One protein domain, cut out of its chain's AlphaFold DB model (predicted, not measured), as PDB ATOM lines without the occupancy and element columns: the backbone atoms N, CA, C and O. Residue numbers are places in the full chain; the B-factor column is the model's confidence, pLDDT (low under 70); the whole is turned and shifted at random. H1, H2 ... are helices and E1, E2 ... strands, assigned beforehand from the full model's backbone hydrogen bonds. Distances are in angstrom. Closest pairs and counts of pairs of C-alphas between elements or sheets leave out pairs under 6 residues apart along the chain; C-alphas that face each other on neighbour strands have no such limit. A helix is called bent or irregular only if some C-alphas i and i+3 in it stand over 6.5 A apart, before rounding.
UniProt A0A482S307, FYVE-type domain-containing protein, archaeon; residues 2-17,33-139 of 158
ATOM      1  N   GLU A   2     146.869  72.341  68.548       37.81
ATOM      2  CA  GLU A   2     146.698  73.633  67.841       37.81
ATOM      3  C   GLU A   2     145.454  73.725  66.935       37.81
ATOM      4  O   GLU A   2     144.828  74.779  66.849       37.81
ATOM      5  N   ALA A   3     145.041  72.620  66.302       41.91
ATOM      6  CA  ALA A   3     143.848  72.595  65.450       41.91
ATOM      7  C   ALA A   3     142.524  72.730  66.237       41.91
ATOM      8  O   ALA A   3     141.584  73.339  65.735       41.91
ATOM      9  N   HIS A   4     142.469  72.220  67.476       39.38
ATOM     10  CA  HIS A   4     141.303  72.348  68.363       39.38
ATOM     11  C   HIS A   4     141.160  73.798  68.840       39.38
ATOM     12  O   HIS A   4     140.127  74.413  68.622       39.38
ATOM     13  N   GLU A   5     142.243  74.400  69.344       42.50
ATOM     14  CA  GLU A   5     142.317  75.834  69.679       42.50
ATOM     15  C   GLU A   5     141.900  76.733  68.500       42.50
ATOM     16  O   GLU A   5     141.163  77.702  68.673       42.50
ATOM     17  N   SER A   6     142.312  76.386  67.277       52.41
ATOM     18  CA  SER A   6     141.982  77.144  66.062       52.41
ATOM     19  C   SER A   6     140.506  77.035  65.657       52.41
ATOM     20  O   SER A   6     139.912  78.038  65.258       52.41
ATOM     21  N   LEU A   7     139.898  75.851  65.790       53.41
ATOM     22  CA  LEU A   7     138.462  75.633  65.571       53.41
ATOM     23  C   LEU A   7     137.620  76.360  66.621       53.41
ATOM     24  O   LEU A   7     136.672  77.057  66.269       53.41
ATOM     25  N   LEU A   8     138.019  76.285  67.891       49.38
ATOM     26  CA  LEU A   8     137.365  77.007  68.978       49.38
ATOM     27  C   LEU A   8     137.419  78.525  68.755       49.38
ATOM     28  O   LEU A   8     136.392  79.186  68.868       49.38
ATOM     29  N   ARG A   9     138.564  79.077  68.318       54.09
ATOM     30  CA  ARG A   9     138.700  80.493  67.910       54.09
ATOM     31  C   ARG A   9     137.826  80.878  66.713       54.09
ATOM     32  O   ARG A   9     137.482  82.053  66.585       54.09
ATOM     33  N   LEU A  10     137.500  79.935  65.827       56.00
ATOM     34  CA  LEU A  10     136.560  80.149  64.723       56.00
ATOM     35  C   LEU A  10     135.103  80.144  65.209       56.00
ATOM     36  O   LEU A  10     134.328  80.983  64.758       56.00
ATOM     37  N   LEU A  11     134.747  79.270  66.157       55.09
ATOM     38  CA  LEU A  11     133.408  79.202  66.762       55.09
ATOM     39  C   LEU A  11     133.030  80.497  67.498       55.09
ATOM     40  O   LEU A  11     131.898  80.950  67.366       55.09
ATOM     41  N   VAL A  12     133.979  81.159  68.175       52.91
ATOM     42  CA  VAL A  12     133.740  82.477  68.816       52.91
ATOM     43  C   VAL A  12     133.557  83.615  67.795       52.91
ATOM     44  O   VAL A  12     133.038  84.677  68.127       52.91
ATOM     45  N   LYS A  13     133.994  83.420  66.542       48.12
ATOM     46  CA  LYS A  13     133.904  84.410  65.453       48.12
ATOM     47  C   LYS A  13     132.722  84.178  64.515       48.12
ATOM     48  O   LYS A  13     132.452  85.023  63.662       48.12
ATOM     49  N   LEU A  14     132.043  83.041  64.634       48.16
ATOM     50  CA  LEU A  14     130.857  82.749  63.844       48.16
ATOM     51  C   LEU A  14     129.680  83.563  64.406       48.16
ATOM     52  O   LEU A  14     129.440  83.537  65.614       48.16
ATOM     53  N   PRO A  15     128.934  84.305  63.564       46.75
ATOM     54  CA  PRO A  15     127.736  84.989  64.021       46.75
ATOM     55  C   PRO A  15     126.792  83.949  64.617       46.75
ATOM     56  O   PRO A  15     126.523  82.929  63.979       46.75
ATOM     57  N   VAL A  16     126.265  84.226  65.815       48.06
ATOM     58  CA  VAL A  16     125.406  83.310  66.590       48.06
ATOM     59  C   VAL A  16     124.293  82.713  65.715       48.06
ATOM     60  O   VAL A  16     123.950  81.552  65.881       48.06
ATOM     61  N   ARG A  17     123.837  83.453  64.686       43.84
ATOM     62  CA  ARG A  17     122.901  83.037  63.620       43.84
ATOM     63  C   ARG A  17     123.224  81.738  62.875       43.84
ATOM     64  O   ARG A  17     122.301  81.131  62.345       43.84
ATOM     65  N   ASP A  33     124.204  89.045  70.802       55.31
ATOM     66  CA  ASP A  33     125.194  89.948  70.206       55.31
ATOM     67  C   ASP A  33     126.588  89.318  70.052       55.31
ATOM     68  O   ASP A  33     127.313  89.674  69.125       55.31
ATOM     69  N   SER A  34     126.996  88.379  70.917       64.12
ATOM     70  CA  SER A  34     128.291  87.675  70.788       64.12
ATOM     71  C   SER A  34     128.458  86.514  71.776       64.12
ATOM     72  O   SER A  34     127.950  86.561  72.898       64.12
ATOM     73  N   VAL A  35     129.214  85.485  71.369       69.56
ATOM     74  CA  VAL A  35     129.785  84.494  72.298       69.56
ATOM     75  C   VAL A  35     130.864  85.201  73.120       69.56
ATOM     76  O   VAL A  35     131.807  85.751  72.556       69.56
ATOM     77  N   THR A  36     130.718  85.220  74.443       72.94
ATOM     78  CA  THR A  36     131.639  85.912  75.358       72.94
ATOM     79  C   THR A  36     132.800  85.037  75.776       72.94
ATOM     80  O   THR A  36     133.928  85.513  75.895       72.94
ATOM     81  N   SER A  37     132.536  83.758  76.009       74.56
ATOM     82  CA  SER A  37     133.551  82.802  76.411       74.56
ATOM     83  C   SER A  37     133.152  81.385  76.029       74.56
ATOM     84  O   SER A  37     131.982  81.065  75.801       74.56
ATOM     85  N   LEU A  38     134.168  80.537  75.944       79.44
ATOM     86  CA  LEU A  38     134.041  79.107  75.756       79.44
ATOM     87  C   LEU A  38     134.763  78.429  76.915       79.44
ATOM     88  O   LEU A  38     135.882  78.816  77.259       79.44
ATOM     89  N   TRP A  39     134.130  77.419  77.497       79.62
ATOM     90  CA  TRP A  39     134.703  76.674  78.604       79.62
ATOM     91  C   TRP A  39     134.589  75.173  78.374       79.62
ATOM     92  O   TRP A  39     133.511  74.674  78.050       79.62
ATOM     93  N   GLU A  40     135.702  74.470  78.547       83.62
ATOM     94  CA  GLU A  40     135.749  73.013  78.520       83.62
ATOM     95  C   GLU A  40     135.638  72.490  79.953       83.62
ATOM     96  O   GLU A  40     136.350  72.941  80.851       83.62
ATOM     97  N   GLU A  41     134.750  71.528  80.170       81.44
ATOM     98  CA  GLU A  41     134.595  70.855  81.451       81.44
ATOM     99  C   GLU A  41     134.463  69.346  81.281       81.44
ATOM    100  O   GLU A  41     134.236  68.826  80.188       81.44
ATOM    101  N   HIS A  42     134.551  68.630  82.397       83.88
ATOM    102  CA  HIS A  42     134.226  67.216  82.432       83.88
ATOM    103  C   HIS A  42     132.947  66.985  83.225       83.88
ATOM    104  O   HIS A  42     132.876  67.332  84.403       83.88
ATOM    105  N   ILE A  43     131.968  66.345  82.595       85.00
ATOM    106  CA  ILE A  43     130.705  65.961  83.226       85.00
ATOM    107  C   ILE A  43     130.599  64.444  83.334       85.00
ATOM    108  O   ILE A  43     131.127  63.712  82.498       85.00
ATOM    109  N   LEU A  44     129.926  63.978  84.385       83.69
ATOM    110  CA  LEU A  44     129.641  62.562  84.599       83.69
ATOM    111  C   LEU A  44     128.212  62.261  84.152       83.69
ATOM    112  O   LEU A  44     127.272  62.864  84.670       83.69
ATOM    113  N   ILE A  45     128.051  61.327  83.221       86.25
ATOM    114  CA  ILE A  45     126.755  60.897  82.690       86.25
ATOM    115  C   ILE A  45     126.711  59.379  82.797       86.25
ATOM    116  O   ILE A  45     127.606  58.703  82.309       86.25
ATOM    117  N   ALA A  46     125.720  58.842  83.514       84.62
ATOM    118  CA  ALA A  46     125.633  57.408  83.825       84.62
ATOM    119  C   ALA A  46     126.929  56.798  84.422       84.62
ATOM    120  O   ALA A  46     127.196  55.612  84.269       84.62
ATOM    121  N   GLY A  47     127.735  57.605  85.126       82.00
ATOM    122  CA  GLY A  47     129.019  57.182  85.701       82.00
ATOM    123  C   GLY A  47     130.216  57.288  84.749       82.00
ATOM    124  O   GLY A  47     131.353  57.164  85.200       82.00
ATOM    125  N   GLU A  48     129.989  57.595  83.474       84.75
ATOM    126  CA  GLU A  48     131.037  57.807  82.481       84.75
ATOM    127  C   GLU A  48     131.429  59.285  82.395       84.75
ATOM    128  O   GLU A  48     130.602  60.190  82.531       84.75
ATOM    129  N   LYS A  49     132.726  59.548  82.203       86.81
ATOM    130  CA  LYS A  49     133.279  60.902  82.106       86.81
ATOM    131  C   LYS A  49     133.260  61.368  80.651       86.81
ATOM    132  O   LYS A  49     133.929  60.776  79.811       86.81
ATOM    133  N   HIS A  50     132.590  62.485  80.387       85.12
ATOM    134  CA  HIS A  50     132.517  63.118  79.071       85.12
ATOM    135  C   HIS A  50     133.121  64.520  79.101       85.12
ATOM    136  O   HIS A  50     132.982  65.242  80.089       85.12
ATOM    137  N   THR A  51     133.771  64.921  78.009       85.19
ATOM    138  CA  THR A  51     134.229  66.301  77.808       85.19
ATOM    139  C   THR A  51     133.099  67.132  77.210       85.19
ATOM    140  O   THR A  51     132.519  66.771  76.189       85.19
ATOM    141  N   ALA A  52     132.786  68.245  77.863       84.50
ATOM    142  CA  ALA A  52     131.692  69.139  77.537       84.50
ATOM    143  C   ALA A  52     132.221  70.536  77.213       84.50
ATOM    144  O   ALA A  52     132.978  71.107  77.989       84.50
ATOM    145  N   ASN A  53     131.770  71.099  76.093       82.94
ATOM    146  CA  ASN A  53     132.073  72.472  75.703       82.94
ATOM    147  C   ASN A  53     130.856  73.352  75.972       82.94
ATOM    148  O   ASN A  53     129.772  73.087  75.446       82.94
ATOM    149  N   ARG A  54     131.030  74.402  76.773       84.12
ATOM    150  CA  ARG A  54     129.992  75.389  77.075       84.12
ATOM    151  C   ARG A  54     130.314  76.728  76.451       84.12
ATOM    152  O   ARG A  54     131.405  77.248  76.663       84.12
ATOM    153  N   ILE A  55     129.342  77.301  75.758       82.81
ATOM    154  CA  ILE A  55     129.407  78.682  75.290       82.81
ATOM    155  C   ILE A  55     128.618  79.589  76.228       82.81
ATOM    156  O   ILE A  55     127.514  79.258  76.658       82.81
ATOM    157  N   TYR A  56     129.185  80.747  76.520       82.25
ATOM    158  CA  TYR A  56     128.503  81.831  77.213       82.25
ATOM    159  C   TYR A  56     128.187  82.902  76.182       82.25
ATOM    160  O   TYR A  56     128.981  83.164  75.274       82.25
ATOM    161  N   ILE A  57     127.000  83.483  76.276       76.81
ATOM    162  CA  ILE A  57     126.491  84.427  75.286       76.81
ATOM    163  C   ILE A  57     126.097  85.688  76.027       76.81
ATOM    164  O   ILE A  57     125.415  85.601  77.044       76.81
ATOM    165  N   LYS A  58     126.485  86.851  75.494       75.06
ATOM    166  CA  LYS A  58     125.968  88.124  75.989       75.06
ATOM    167  C   LYS A  58     124.630  88.428  75.346       75.06
ATOM    168  O   LYS A  58     124.537  88.490  74.114       75.06
ATOM    169  N   CYS A  59     123.621  88.683  76.165       69.12
ATOM    170  CA  CYS A  59     122.348  89.207  75.694       69.12
ATOM    171  C   CYS A  59     122.046  90.512  76.431       69.12
ATOM    172  O   CYS A  59     121.634  90.466  77.586       69.12
ATOM    173  N   PRO A  60     122.199  91.692  75.800       69.62
ATOM    174  CA  PRO A  60     121.904  92.952  76.485       69.62
ATOM    175  C   PRO A  60     120.454  93.076  76.953       69.62
ATOM    176  O   PRO A  60     120.190  93.786  77.916       69.62
ATOM    177  N   ALA A  61     119.524  92.384  76.284       66.38
ATOM    178  CA  ALA A  61     118.129  92.327  76.704       66.38
ATOM    179  C   ALA A  61     117.930  91.492  77.980       66.38
ATOM    180  O   ALA A  61     117.027  91.796  78.754       66.38
ATOM    181  N   TYR A  62     118.779  90.484  78.209       69.44
ATOM    182  CA  TYR A  62     118.702  89.570  79.352       69.44
ATOM    183  C   TYR A  62     120.093  89.301  79.950       69.44
ATOM    184  O   TYR A  62     120.621  88.193  79.803       69.44
ATOM    185  N   PRO A  63     120.703  90.287  80.636       70.94
ATOM    186  CA  PRO A  63     122.043  90.142  81.211       70.94
ATOM    187  C   PRO A  63     122.148  89.002  82.234       70.94
ATOM    188  O   PRO A  63     123.238  88.511  82.511       70.94
ATOM    189  N   GLN A  64     121.022  88.556  82.798       72.44
ATOM    190  CA  GLN A  64     120.975  87.444  83.750       72.44
ATOM    191  C   GLN A  64     121.396  86.113  83.102       72.44
ATOM    192  O   GLN A  64     121.871  85.210  83.787       72.44
ATOM    193  N   LEU A  65     121.275  85.997  81.772       68.81
ATOM    194  CA  LEU A  65     121.695  84.818  81.013       68.81
ATOM    195  C   LEU A  65     123.194  84.793  80.691       68.81
ATOM    196  O   LEU A  65     123.686  83.749  80.264       68.81
ATOM    197  N   ASP A  66     123.930  85.883  80.931       73.81
ATOM    198  CA  ASP A  66     125.361  85.983  80.603       73.81
ATOM    199  C   ASP A  66     126.203  84.920  81.344       73.81
ATOM    200  O   ASP A  66     127.268  84.520  80.871       73.81
ATOM    201  N   ASN A  67     125.702  84.420  82.481       74.19
ATOM    202  CA  ASN A  67     126.350  83.397  83.307       74.19
ATOM    203  C   ASN A  67     125.883  81.962  83.001       74.19
ATOM    204  O   ASN A  67     126.370  81.010  83.617       74.19
ATOM    205  N   VAL A  68     124.951  81.777  82.063       78.94
ATOM    206  CA  VAL A  68     124.468  80.448  81.676       78.94
ATOM    207  C   VAL A  68     125.379  79.881  80.590       78.94
ATOM    208  O   VAL A  68     125.379  80.336  79.449       78.94
ATOM    209  N   GLY A  69     126.149  78.849  80.942       83.81
ATOM    210  CA  GLY A  69     126.982  78.119  79.990       83.81
ATOM    211  C   GLY A  69     126.161  77.097  79.205       83.81
ATOM    212  O   GLY A  69     125.843  76.023  79.723       83.81
ATOM    213  N   TRP A  70     125.839  77.397  77.950       85.06
ATOM    214  CA  TRP A  70     125.056  76.531  77.070       85.06
ATOM    215  C   TRP A  70     125.914  75.403  76.521       85.06
ATOM    216  O   TRP A  70     126.943  75.644  75.890       85.06
ATOM    217  N   LEU A  71     125.492  74.163  76.764       85.12
ATOM    218  CA  LEU A  71     126.199  72.988  76.281       85.12
ATOM    219  C   LEU A  71     126.085  72.888  74.756       85.12
ATOM    220  O   LEU A  71     124.980  72.851  74.209       85.12
ATOM    221  N   MET A  72     127.232  72.812  74.087       79.62
ATOM    222  CA  MET A  72     127.314  72.615  72.645       79.62
ATOM    223  C   MET A  72     126.900  71.190  72.276       79.62
ATOM    224  O   MET A  72     127.347  70.219  72.883       79.62
ATOM    225  N   GLU A  73     126.043  71.069  71.266       67.38
ATOM    226  CA  GLU A  73     125.386  69.804  70.922       67.38
ATOM    227  C   GLU A  73     126.287  68.801  70.199       67.38
ATOM    228  O   GLU A  73     125.984  67.611  70.186       67.38
ATOM    229  N   GLU A  74     127.384  69.266  69.600       64.94
ATOM    230  CA  GLU A  74     128.204  68.495  68.654       64.94
ATOM    231  C   GLU A  74     128.753  67.183  69.243       64.94
ATOM    232  O   GLU A  74     128.976  66.232  68.499       64.94
ATOM    233  N   ASN A  75     128.883  67.094  70.571       61.38
ATOM    234  CA  ASN A  75     129.416  65.916  71.263       61.38
ATOM    235  C   ASN A  75     128.374  65.139  72.090       61.38
ATOM    236  O   ASN A  75     128.732  64.156  72.737       61.38
ATOM    237  N   PHE A  76     127.100  65.557  72.095       77.88
ATOM    238  CA  PHE A  76     126.063  64.965  72.947       77.88
ATOM    239  C   PHE A  76     124.864  64.494  72.130       77.88
ATOM    240  O   PHE A  76     123.917  65.235  71.868       77.88
ATOM    241  N   SER A  77     124.870  63.207  71.791       85.94
ATOM    242  CA  SER A  77     123.725  62.510  71.201       85.94
ATOM    243  C   SER A  77     122.725  62.004  72.247       85.94
ATOM    244  O   SER A  77     121.777  61.313  71.890       85.94
ATOM    245  N   PHE A  78     122.897  62.353  73.524       89.50
ATOM    246  CA  PHE A  78     122.105  61.842  74.640       89.50
ATOM    247  C   PHE A  78     121.819  62.904  75.702       89.50
ATOM    248  O   PHE A  78     122.513  63.914  75.839       89.50
ATOM    249  N   CYS A  79     120.771  62.657  76.485       91.44
ATOM    250  CA  CYS A  79     120.381  63.486  77.615       91.44
ATOM    251  C   CYS A  79     121.451  63.466  78.709       91.44
ATOM    252  O   CYS A  79     121.783  62.407  79.235       91.44
ATOM    253  N   VAL A  80     121.897  64.642  79.153       90.81
ATOM    254  CA  VAL A  80     122.910  64.769  80.217       90.81
ATOM    255  C   VAL A  80     122.417  64.246  81.575       90.81
ATOM    256  O   VAL A  80     123.214  63.929  82.449       90.81
ATOM    257  N   LEU A  81     121.101  64.135  81.768       90.50
ATOM    258  CA  LEU A  81     120.511  63.723  83.046       90.50
ATOM    259  C   LEU A  81     120.270  62.224  83.155       90.50
ATOM    260  O   LEU A  81     120.398  61.669  84.240       90.50
ATOM    261  N   CYS A  82     119.858  61.593  82.058       91.94
ATOM    262  CA  CYS A  82     119.391  60.206  82.065       91.94
ATOM    263  C   CYS A  82     120.061  59.329  81.002       91.94
ATOM    264  O   CYS A  82     119.636  58.196  80.817       91.94
ATOM    265  N   ALA A  83     121.052  59.855  80.274       92.12
ATOM    266  CA  ALA A  83     121.797  59.172  79.212       92.12
ATOM    267  C   ALA A  83     120.957  58.637  78.033       92.12
ATOM    268  O   ALA A  83     121.495  58.012  77.128       92.12
ATOM    269  N   THR A  84     119.646  58.901  77.990       93.12
ATOM    270  CA  THR A  84     118.796  58.482  76.868       93.12
ATOM    271  C   THR A  84     119.203  59.200  75.587       93.12
ATOM    272  O   THR A  84     119.241  60.434  75.562       93.12
ATOM    273  N   GLU A  85     119.434  58.436  74.522       92.75
ATOM    274  CA  GLU A  85     119.752  58.966  73.198       92.75
ATOM    275  C   GLU A  85     118.628  59.841  72.634       92.75
ATOM    276  O   GLU A  85     117.428  59.580  72.797       92.75
ATOM    277  N   PHE A  86     119.026  60.904  71.947       89.75
ATOM    278  CA  PHE A  86     118.125  61.731  71.168       89.75
ATOM    279  C   PHE A  86     117.769  61.042  69.859       89.75
ATOM    280  O   PHE A  86     118.578  60.375  69.221       89.75
ATOM    281  N   SER A  87     116.536  61.260  69.427       87.31
ATOM    282  CA  SER A  87     116.024  60.746  68.164       87.31
ATOM    283  C   SER A  87     114.955  61.691  67.629       87.31
ATOM    284  O   SER A  87     114.618  62.690  68.265       87.31
ATOM    285  N   ILE A  88     114.384  61.374  66.470       85.56
ATOM    286  CA  ILE A  88     113.268  62.146  65.905       85.56
ATOM    287  C   ILE A  88     112.088  62.206  66.893       85.56
ATOM    288  O   ILE A  88     111.447  63.244  67.029       85.56
ATOM    289  N   MET A  89     111.844  61.117  67.632       86.00
ATOM    290  CA  MET A  89     110.773  61.040  68.632       86.00
ATOM    291  C   MET A  89     111.197  61.559  70.010       86.00
ATOM    292  O   MET A  89     110.346  61.946  70.806       86.00
ATOM    293  N   ASN A  90     112.500  61.600  70.293       85.69
ATOM    294  CA  ASN A  90     113.055  62.139  71.527       85.69
ATOM    295  C   ASN A  90     113.879  63.398  71.239       85.69
ATOM    296  O   ASN A  90     115.110  63.360  71.174       85.69
ATOM    297  N   SER A  91     113.178  64.516  71.037       84.81
ATOM    298  CA  SER A  91     113.809  65.786  70.676       84.81
ATOM    299  C   SER A  91     114.731  66.299  71.782       84.81
ATOM    300  O   SER A  91     114.361  66.315  72.961       84.81
ATOM    301  N   ARG A  92     115.882  66.829  71.374       87.44
ATOM    302  CA  ARG A  92     116.815  67.553  72.239       87.44
ATOM    303  C   ARG A  92     116.276  68.945  72.603       87.44
ATOM    304  O   ARG A  92     115.544  69.562  71.830       87.44
ATOM    305  N   SER A  93     116.594  69.441  73.792       89.00
ATOM    306  CA  SER A  93     116.272  70.806  74.237       89.00
ATOM    307  C   SER A  93     117.258  71.250  75.311       89.00
ATOM    308  O   SER A  93     117.686  70.422  76.104       89.00
ATOM    309  N   HIS A  94     117.571  72.539  75.416       89.06
ATOM    310  CA  HIS A  94     118.404  73.047  76.513       89.06
ATOM    311  C   HIS A  94     117.589  73.436  77.752       89.06
ATOM    312  O   HIS A  94     116.465  73.935  77.658       89.06
ATOM    313  N   CYS A  95     118.166  73.262  78.937       89.31
ATOM    314  CA  CYS A  95     117.672  73.880  80.164       89.31
ATOM    315  C   CYS A  95     118.025  75.372  80.163       89.31
ATOM    316  O   CYS A  95     119.195  75.717  80.058       89.31
ATOM    317  N   ARG A  96     117.039  76.257  80.333       86.62
ATOM    318  CA  ARG A  96     117.264  77.714  80.326       86.62
ATOM    319  C   ARG A  96     117.932  78.224  81.611       86.62
ATOM    320  O   ARG A  96     118.463  79.321  81.602       86.62
ATOM    321  N   ALA A  97     117.942  77.415  82.674       85.31
ATOM    322  CA  ALA A  97     118.598  77.746  83.942       85.31
ATOM    323  C   ALA A  97     120.080  77.333  83.985       85.31
ATOM    324  O   ALA A  97     120.901  78.053  84.530       85.31
ATOM    325  N   CYS A  98     120.443  76.175  83.416       85.94
ATOM    326  CA  CYS A  98     121.811  75.636  83.529       85.94
ATOM    327  C   CYS A  98     122.488  75.301  82.192       85.94
ATOM    328  O   CYS A  98     123.611  74.800  82.176       85.94
ATOM    329  N   GLY A  99     121.799  75.490  81.066       86.94
ATOM    330  CA  GLY A  99     122.339  75.255  79.727       86.94
ATOM    331  C   GLY A  99     122.545  73.785  79.340       86.94
ATOM    332  O   GLY A  99     123.065  73.525  78.260       86.94
ATOM    333  N   ASN A 100     122.166  72.804  80.170       89.75
ATOM    334  CA  ASN A 100     122.319  71.377  79.843       89.75
ATOM    335  C   ASN A 100     121.369  70.919  78.729       89.75
ATOM    336  O   ASN A 100     120.212  71.337  78.695       89.75
ATOM    337  N   LEU A 101     121.834  69.984  77.896       89.38
ATOM    338  CA  LEU A 101     121.032  69.329  76.863       89.38
ATOM    339  C   LEU A 101     120.214  68.173  77.465       89.38
ATOM    340  O   LEU A 101     120.756  67.266  78.104       89.38
ATOM    341  N   ILE A 102     118.895  68.221  77.290       92.81
ATOM    342  CA  ILE A 102     117.931  67.343  77.960       92.81
ATOM    343  C   ILE A 102     116.893  66.774  76.991       92.81
ATOM    344  O   ILE A 102     116.550  67.386  75.980       92.81
ATOM    345  N   CYS A 103     116.378  65.590  77.325       92.81
ATOM    346  CA  CYS A 103     115.293  64.933  76.598       92.81
ATOM    347  C   CYS A 103     113.916  65.452  77.026       92.81
ATOM    348  O   CYS A 103     113.776  66.137  78.045       92.81
ATOM    349  N   GLN A 104     112.871  65.066  76.290       92.12
ATOM    350  CA  GLN A 104     111.494  65.456  76.612       92.12
ATOM    351  C   GLN A 104     111.052  64.971  78.003       92.12
ATOM    352  O   GLN A 104     110.361  65.705  78.708       92.12
ATOM    353  N   ASN A 105     111.514  63.797  78.443       94.31
ATOM    354  CA  ASN A 105     111.165  63.237  79.754       94.31
ATOM    355  C   ASN A 105     111.827  63.985  80.919       94.31
ATOM    356  O   ASN A 105     111.242  64.080  82.000       94.31
ATOM    357  N   CYS A 106     113.014  64.557  80.708       93.81
ATOM    358  CA  CYS A 106     113.711  65.391  81.690       93.81
ATOM    359  C   CYS A 106     113.324  66.875  81.601       93.81
ATOM    360  O   CYS A 106     113.735  67.672  82.445       93.81
ATOM    361  N   LYS A 107     112.533  67.257  80.593       93.81
ATOM    362  CA  LYS A 107     112.043  68.618  80.379       93.81
ATOM    363  C   LYS A 107     110.918  68.960  81.354       93.81
ATOM    364  O   LYS A 107     109.982  68.185  81.547       93.81
ATOM    365  N   ARG A 108     110.970  70.151  81.941       93.25
ATOM    366  CA  ARG A 108     109.935  70.736  82.803       93.25
ATOM    367  C   ARG A 108     109.689  72.195  82.418       93.25
ATOM    368  O   ARG A 108     110.457  72.790  81.661       93.25
ATOM    369  N   LYS A 109     108.596  72.761  82.929       91.62
ATOM    370  CA  LYS A 109     108.285  74.192  82.844       91.62
ATOM    371  C   LYS A 109     108.301  74.775  84.250       91.62
ATOM    372  O   LYS A 109     107.496  74.355  85.076       91.62
ATOM    373  N   SER A 110     109.205  75.712  84.504       88.31
ATOM    374  CA  SER A 110     109.357  76.381  85.801       88.31
ATOM    375  C   SER A 110     109.685  77.852  85.598       88.31
ATOM    376  O   SER A 110     110.162  78.236  84.529       88.31
ATOM    377  N   TYR A 111     109.436  78.651  86.627       83.00
ATOM    378  CA  TYR A 111     110.045  79.968  86.744       83.00
ATOM    379  C   TYR A 111     111.536  79.808  87.049       83.00
ATOM    380  O   TYR A 111     111.948  78.814  87.658       83.00
ATOM    381  N   ILE A 112     112.317  80.768  86.570       81.00
ATOM    382  CA  ILE A 112     113.713  80.987  86.939       81.00
ATOM    383  C   ILE A 112     113.687  82.302  87.712       81.00
ATOM    384  O   ILE A 112     113.114  83.259  87.202       81.00
ATOM    385  N   GLU A 113     114.213  82.319  88.936       76.06
ATOM    386  CA  GLU A 113     114.068  83.447  89.869       76.06
ATOM    387  C   GLU A 113     114.572  84.758  89.256       76.06
ATOM    388  O   GLU A 113     113.889  85.774  89.302       76.06
ATOM    389  N   GLU A 114     115.708  84.709  88.563       69.69
ATOM    390  CA  GLU A 114     116.328  85.867  87.919       69.69
ATOM    391  C   GLU A 114     115.593  86.351  86.659       69.69
ATOM    392  O   GLU A 114     115.981  87.360  86.074       69.69
ATOM    393  N   LEU A 115     114.581  85.614  86.197       69.94
ATOM    394  CA  LEU A 115     113.857  85.845  84.945       69.94
ATOM    395  C   LEU A 115     112.348  85.623  85.126       69.94
ATOM    396  O   LEU A 115     111.654  85.204  84.192       69.94
ATOM    397  N   GLU A 116     111.833  85.846  86.336       73.31
ATOM    398  CA  GLU A 116     110.437  85.577  86.671       73.31
ATOM    399  C   GLU A 116     109.480  86.374  85.768       73.31
ATOM    400  O   GLU A 116     108.453  85.835  85.339       73.31
ATOM    401  N   GLU A 117     109.858  87.599  85.373       72.62
ATOM    402  CA  GLU A 117     109.077  88.439  84.456       72.62
ATOM    403  C   GLU A 117     108.854  87.823  83.064       72.62
ATOM    404  O   GLU A 117     107.902  88.192  82.374       72.62
ATOM    405  N   LEU A 118     109.685  86.859  82.651       72.75
ATOM    406  CA  LEU A 118     109.557  86.160  81.365       72.75
ATOM    407  C   LEU A 118     108.609  84.958  81.435       72.75
ATOM    408  O   LEU A 118     108.316  84.320  80.418       72.75
ATOM    409  N   GLY A 119     108.105  84.646  82.627       79.75
ATOM    410  CA  GLY A 119     107.197  83.539  82.863       79.75
ATOM    411  C   GLY A 119     107.882  82.171  82.865       79.75
ATOM    412  O   GLY A 119     109.083  82.018  83.087       79.75
ATOM    413  N   LYS A 120     107.085  81.117  82.651       83.75
ATOM    414  CA  LYS A 120     107.573  79.733  82.733       83.75
ATOM    415  C   LYS A 120     108.446  79.377  81.540       83.75
ATOM    416  O   LYS A 120     107.969  79.211  80.415       83.75
ATOM    417  N   MET A 121     109.705  79.091  81.821       85.31
ATOM    418  CA  MET A 121     110.671  78.660  80.828       85.31
ATOM    419  C   MET A 121     110.911  77.159  80.880       85.31
ATOM    420  O   MET A 121     110.522  76.447  81.808       85.31
ATOM    421  N   THR A 122     111.527  76.654  79.817       89.25
ATOM    422  CA  THR A 122     111.943  75.258  79.750       89.25
ATOM    423  C   THR A 122     113.159  75.038  80.647       89.25
ATOM    424  O   THR A 122     114.228  75.586  80.400       89.25
ATOM    425  N   VAL A 123     113.024  74.191  81.658       90.69
ATOM    426  CA  VAL A 123     114.120  73.819  82.562       90.69
ATOM    427  C   VAL A 123     114.240  72.302  82.645       90.69
ATOM    428  O   VAL A 123     113.339  71.577  82.223       90.69
ATOM    429  N   CYS A 124     115.351  71.801  83.174       92.06
ATOM    430  CA  CYS A 124     115.461  70.388  83.493       92.06
ATOM    431  C   CYS A 124     114.768  70.044  84.815       92.06
ATOM    432  O   CYS A 124     114.472  70.923  85.624       92.06
ATOM    433  N   THR A 125     114.554  68.752  85.058       91.06
ATOM    434  CA  THR A 125     114.025  68.230  86.324       91.06
ATOM    435  C   THR A 125     114.815  68.691  87.546       91.06
ATOM    436  O   THR A 125     114.197  69.103  88.522       91.06
ATOM    437  N   GLN A 126     116.152  68.694  87.484       89.31
ATOM    438  CA  GLN A 126     116.996  69.152  88.597       89.31
ATOM    439  C   GLN A 126     116.737  70.630  88.930       89.31
ATOM    440  O   GLN A 126     116.348  70.949  90.052       89.31
ATOM    441  N   CYS A 127     116.847  71.524  87.940       87.94
ATOM    442  CA  CYS A 127     116.598  72.954  88.134       87.94
ATOM    443  C   CYS A 127     115.150  73.247  88.548       87.94
ATOM    444  O   CYS A 127     114.919  74.138  89.354       87.94
ATOM    445  N   SER A 128     114.167  72.481  88.053       89.69
ATOM    446  CA  SER A 128     112.764  72.655  88.462       89.69
ATOM    447  C   SER A 128     112.511  72.361  89.942       89.69
ATOM    448  O   SER A 128     111.505  72.799  90.487       89.69
ATOM    449  N   TRP A 129     113.412  71.617  90.587       85.69
ATOM    450  CA  TRP A 129     113.368  71.318  92.017       85.69
ATOM    451  C   TRP A 129     114.329  72.186  92.835       85.69
ATOM    452  O   TRP A 129     114.599  71.863  93.987       85.69
ATOM    453  N   GLY A 130     114.881  73.254  92.248       77.00
ATOM    454  CA  GLY A 130     115.844  74.122  92.929       77.00
ATOM    455  C   GLY A 130     117.186  73.443  93.206       77.00
ATOM    456  O   GLY A 130     117.940  73.893  94.064       77.00
ATOM    457  N   GLN A 131     117.506  72.343  92.513       73.56
ATOM    458  CA  GLN A 131     118.823  71.735  92.649       73.56
ATOM    459  C   GLN A 131     119.848  72.586  91.912       73.56
ATOM    460  O   GLN A 131     119.723  72.832  90.709       73.56
ATOM    461  N   VAL A 132     120.897  72.968  92.637       59.31
ATOM    462  CA  VAL A 132     122.092  73.560  92.044       59.31
ATOM    463  C   VAL A 132     122.719  72.498  91.148       59.31
ATOM    464  O   VAL A 132     123.208  71.466  91.619       59.31
ATOM    465  N   CYS A 133     122.681  72.715  89.835       55.84
ATOM    466  CA  CYS A 133     123.480  71.900  88.938       55.84
ATOM    467  C   CYS A 133     124.957  72.155  89.293       55.84
ATOM    468  O   CYS A 133     125.368  73.296  89.501       55.84
ATOM    469  N   LYS A 134     125.752  71.089  89.444       48.97
ATOM    470  CA  LYS A 134     127.171  71.155  89.840       48.97
ATOM    471  C   LYS A 134     128.050  71.748  88.723       48.97
ATOM    472  O   LYS A 134     129.001  71.106  88.296       48.97
ATOM    473  N   GLN A 135     127.733  72.934  88.205       45.81
ATOM    474  CA  GLN A 135     128.658  73.694  87.375       45.81
ATOM    475  C   GLN A 135     129.616  74.481  88.265       45.81
ATOM    476  O   GLN A 135     129.228  75.112  89.250       45.81
ATOM    477  N   ILE A 136     130.881  74.480  87.854       39.84
ATOM    478  CA  ILE A 136     132.011  75.113  88.541       39.84
ATOM    479  C   ILE A 136     131.835  76.640  88.716       39.84
ATOM    480  O   ILE A 136     132.469  77.215  89.593       39.84
ATOM    481  N   ASN A 137     130.888  77.282  88.017       37.91
ATOM    482  CA  ASN A 137     130.612  78.722  88.144       37.91
ATOM    483  C   ASN A 137     129.328  79.116  88.905       37.91
ATOM    484  O   ASN A 137     129.127  80.304  89.129       37.91
ATOM    485  N   CYS A 138     128.504  78.181  89.402       40.97
ATOM    486  CA  CYS A 138     127.487  78.529  90.420       40.97
ATOM    487  C   CYS A 138     128.090  78.647  91.832       40.97
ATOM    488  O   CYS A 138     127.509  79.282  92.712       40.97
ATOM    489  N   TYR A 139     129.291  78.098  92.053       38.53
ATOM    490  CA  TYR A 139     129.996  78.207  93.333       38.53
ATOM    491  C   TYR A 139     130.446  79.636  93.664       38.53
ATOM    492  O   TYR A 139     130.630  79.943  94.838       38.53
TER     493      TYR A 139
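This is residues 2 to 17 and 33 to 139 of the 158 residues of the protein "FYVE-type domain-containing protein" of archaeon (UniProt A0A482S307). A long, bent two-stranded hairpin, E1 and E2, forms a wall; on one side of it H1 sticks out with residues 2 to 7, and on the other a mostly unnamed loop stretch, residues 68 to 106, fills the space towards a small head of E3, E4, H3 and H4. The 123 printed residues run H1 E1 E2 H2 E3 H3 E4 H4, with two separate antiparallel pairs, E1 - E2 and E3 - E4. The class is mixed, with under half of the residues in named elements; the whole is compact, radius of gyration of the C-alphas 14.6 A, spans 41 by 35 by 32 A.

E1, residues 34 to 45, and E2, residues 48 to 58, are an antiparallel hairpin, with N 41 and O 52 2.8 A apart. E1 bends by 64 degrees at residue 42. Residues 54 to 55 of E2 pair antiparallel with residues 70 to 71. H1, residues 2 to 11, comes closest to E1 at the C-alphas of Leu 8 and Leu 38, 7.8 A. H2, residues 63 to 67, and H3, residues 113 to 118, are close but not clearly touching: their closest C-alphas, of Gln 64 and Glu 114, are 6.4 A apart. E3, residues 107 to 110, is antiparallel to E4, residues 121 to 124, with N 108 and O 123 2.8 A apart. The closest C-alphas of E3 and H4, residues 125 to 128, are those of Ser 110 and Ser 128, 5.7 A. H1 has every O i to N i+4 pair within hydrogen-bond range; H2 has 0 of 1 and H3 0 of 2, with i+3 counts of 1 of 2 and 1 of 3, and H4 is too short for such a pair.

H1 begins at C-alpha 2 (146.698, 73.633, 67.841) and is 14.4 A long. E1 spans 29.3 A and E2 31.4 A. H4 ends at C-alpha 128 (112.764, 72.655, 88.462).

Residues 18 to 32 are not printed; C-alphas 17 and 33 are 9.8 A apart. H2 to E3 is a long link. Mean pLDDT of the printed part is 75.6, with residues 2 to 17 and 132 to 139 among those under 70.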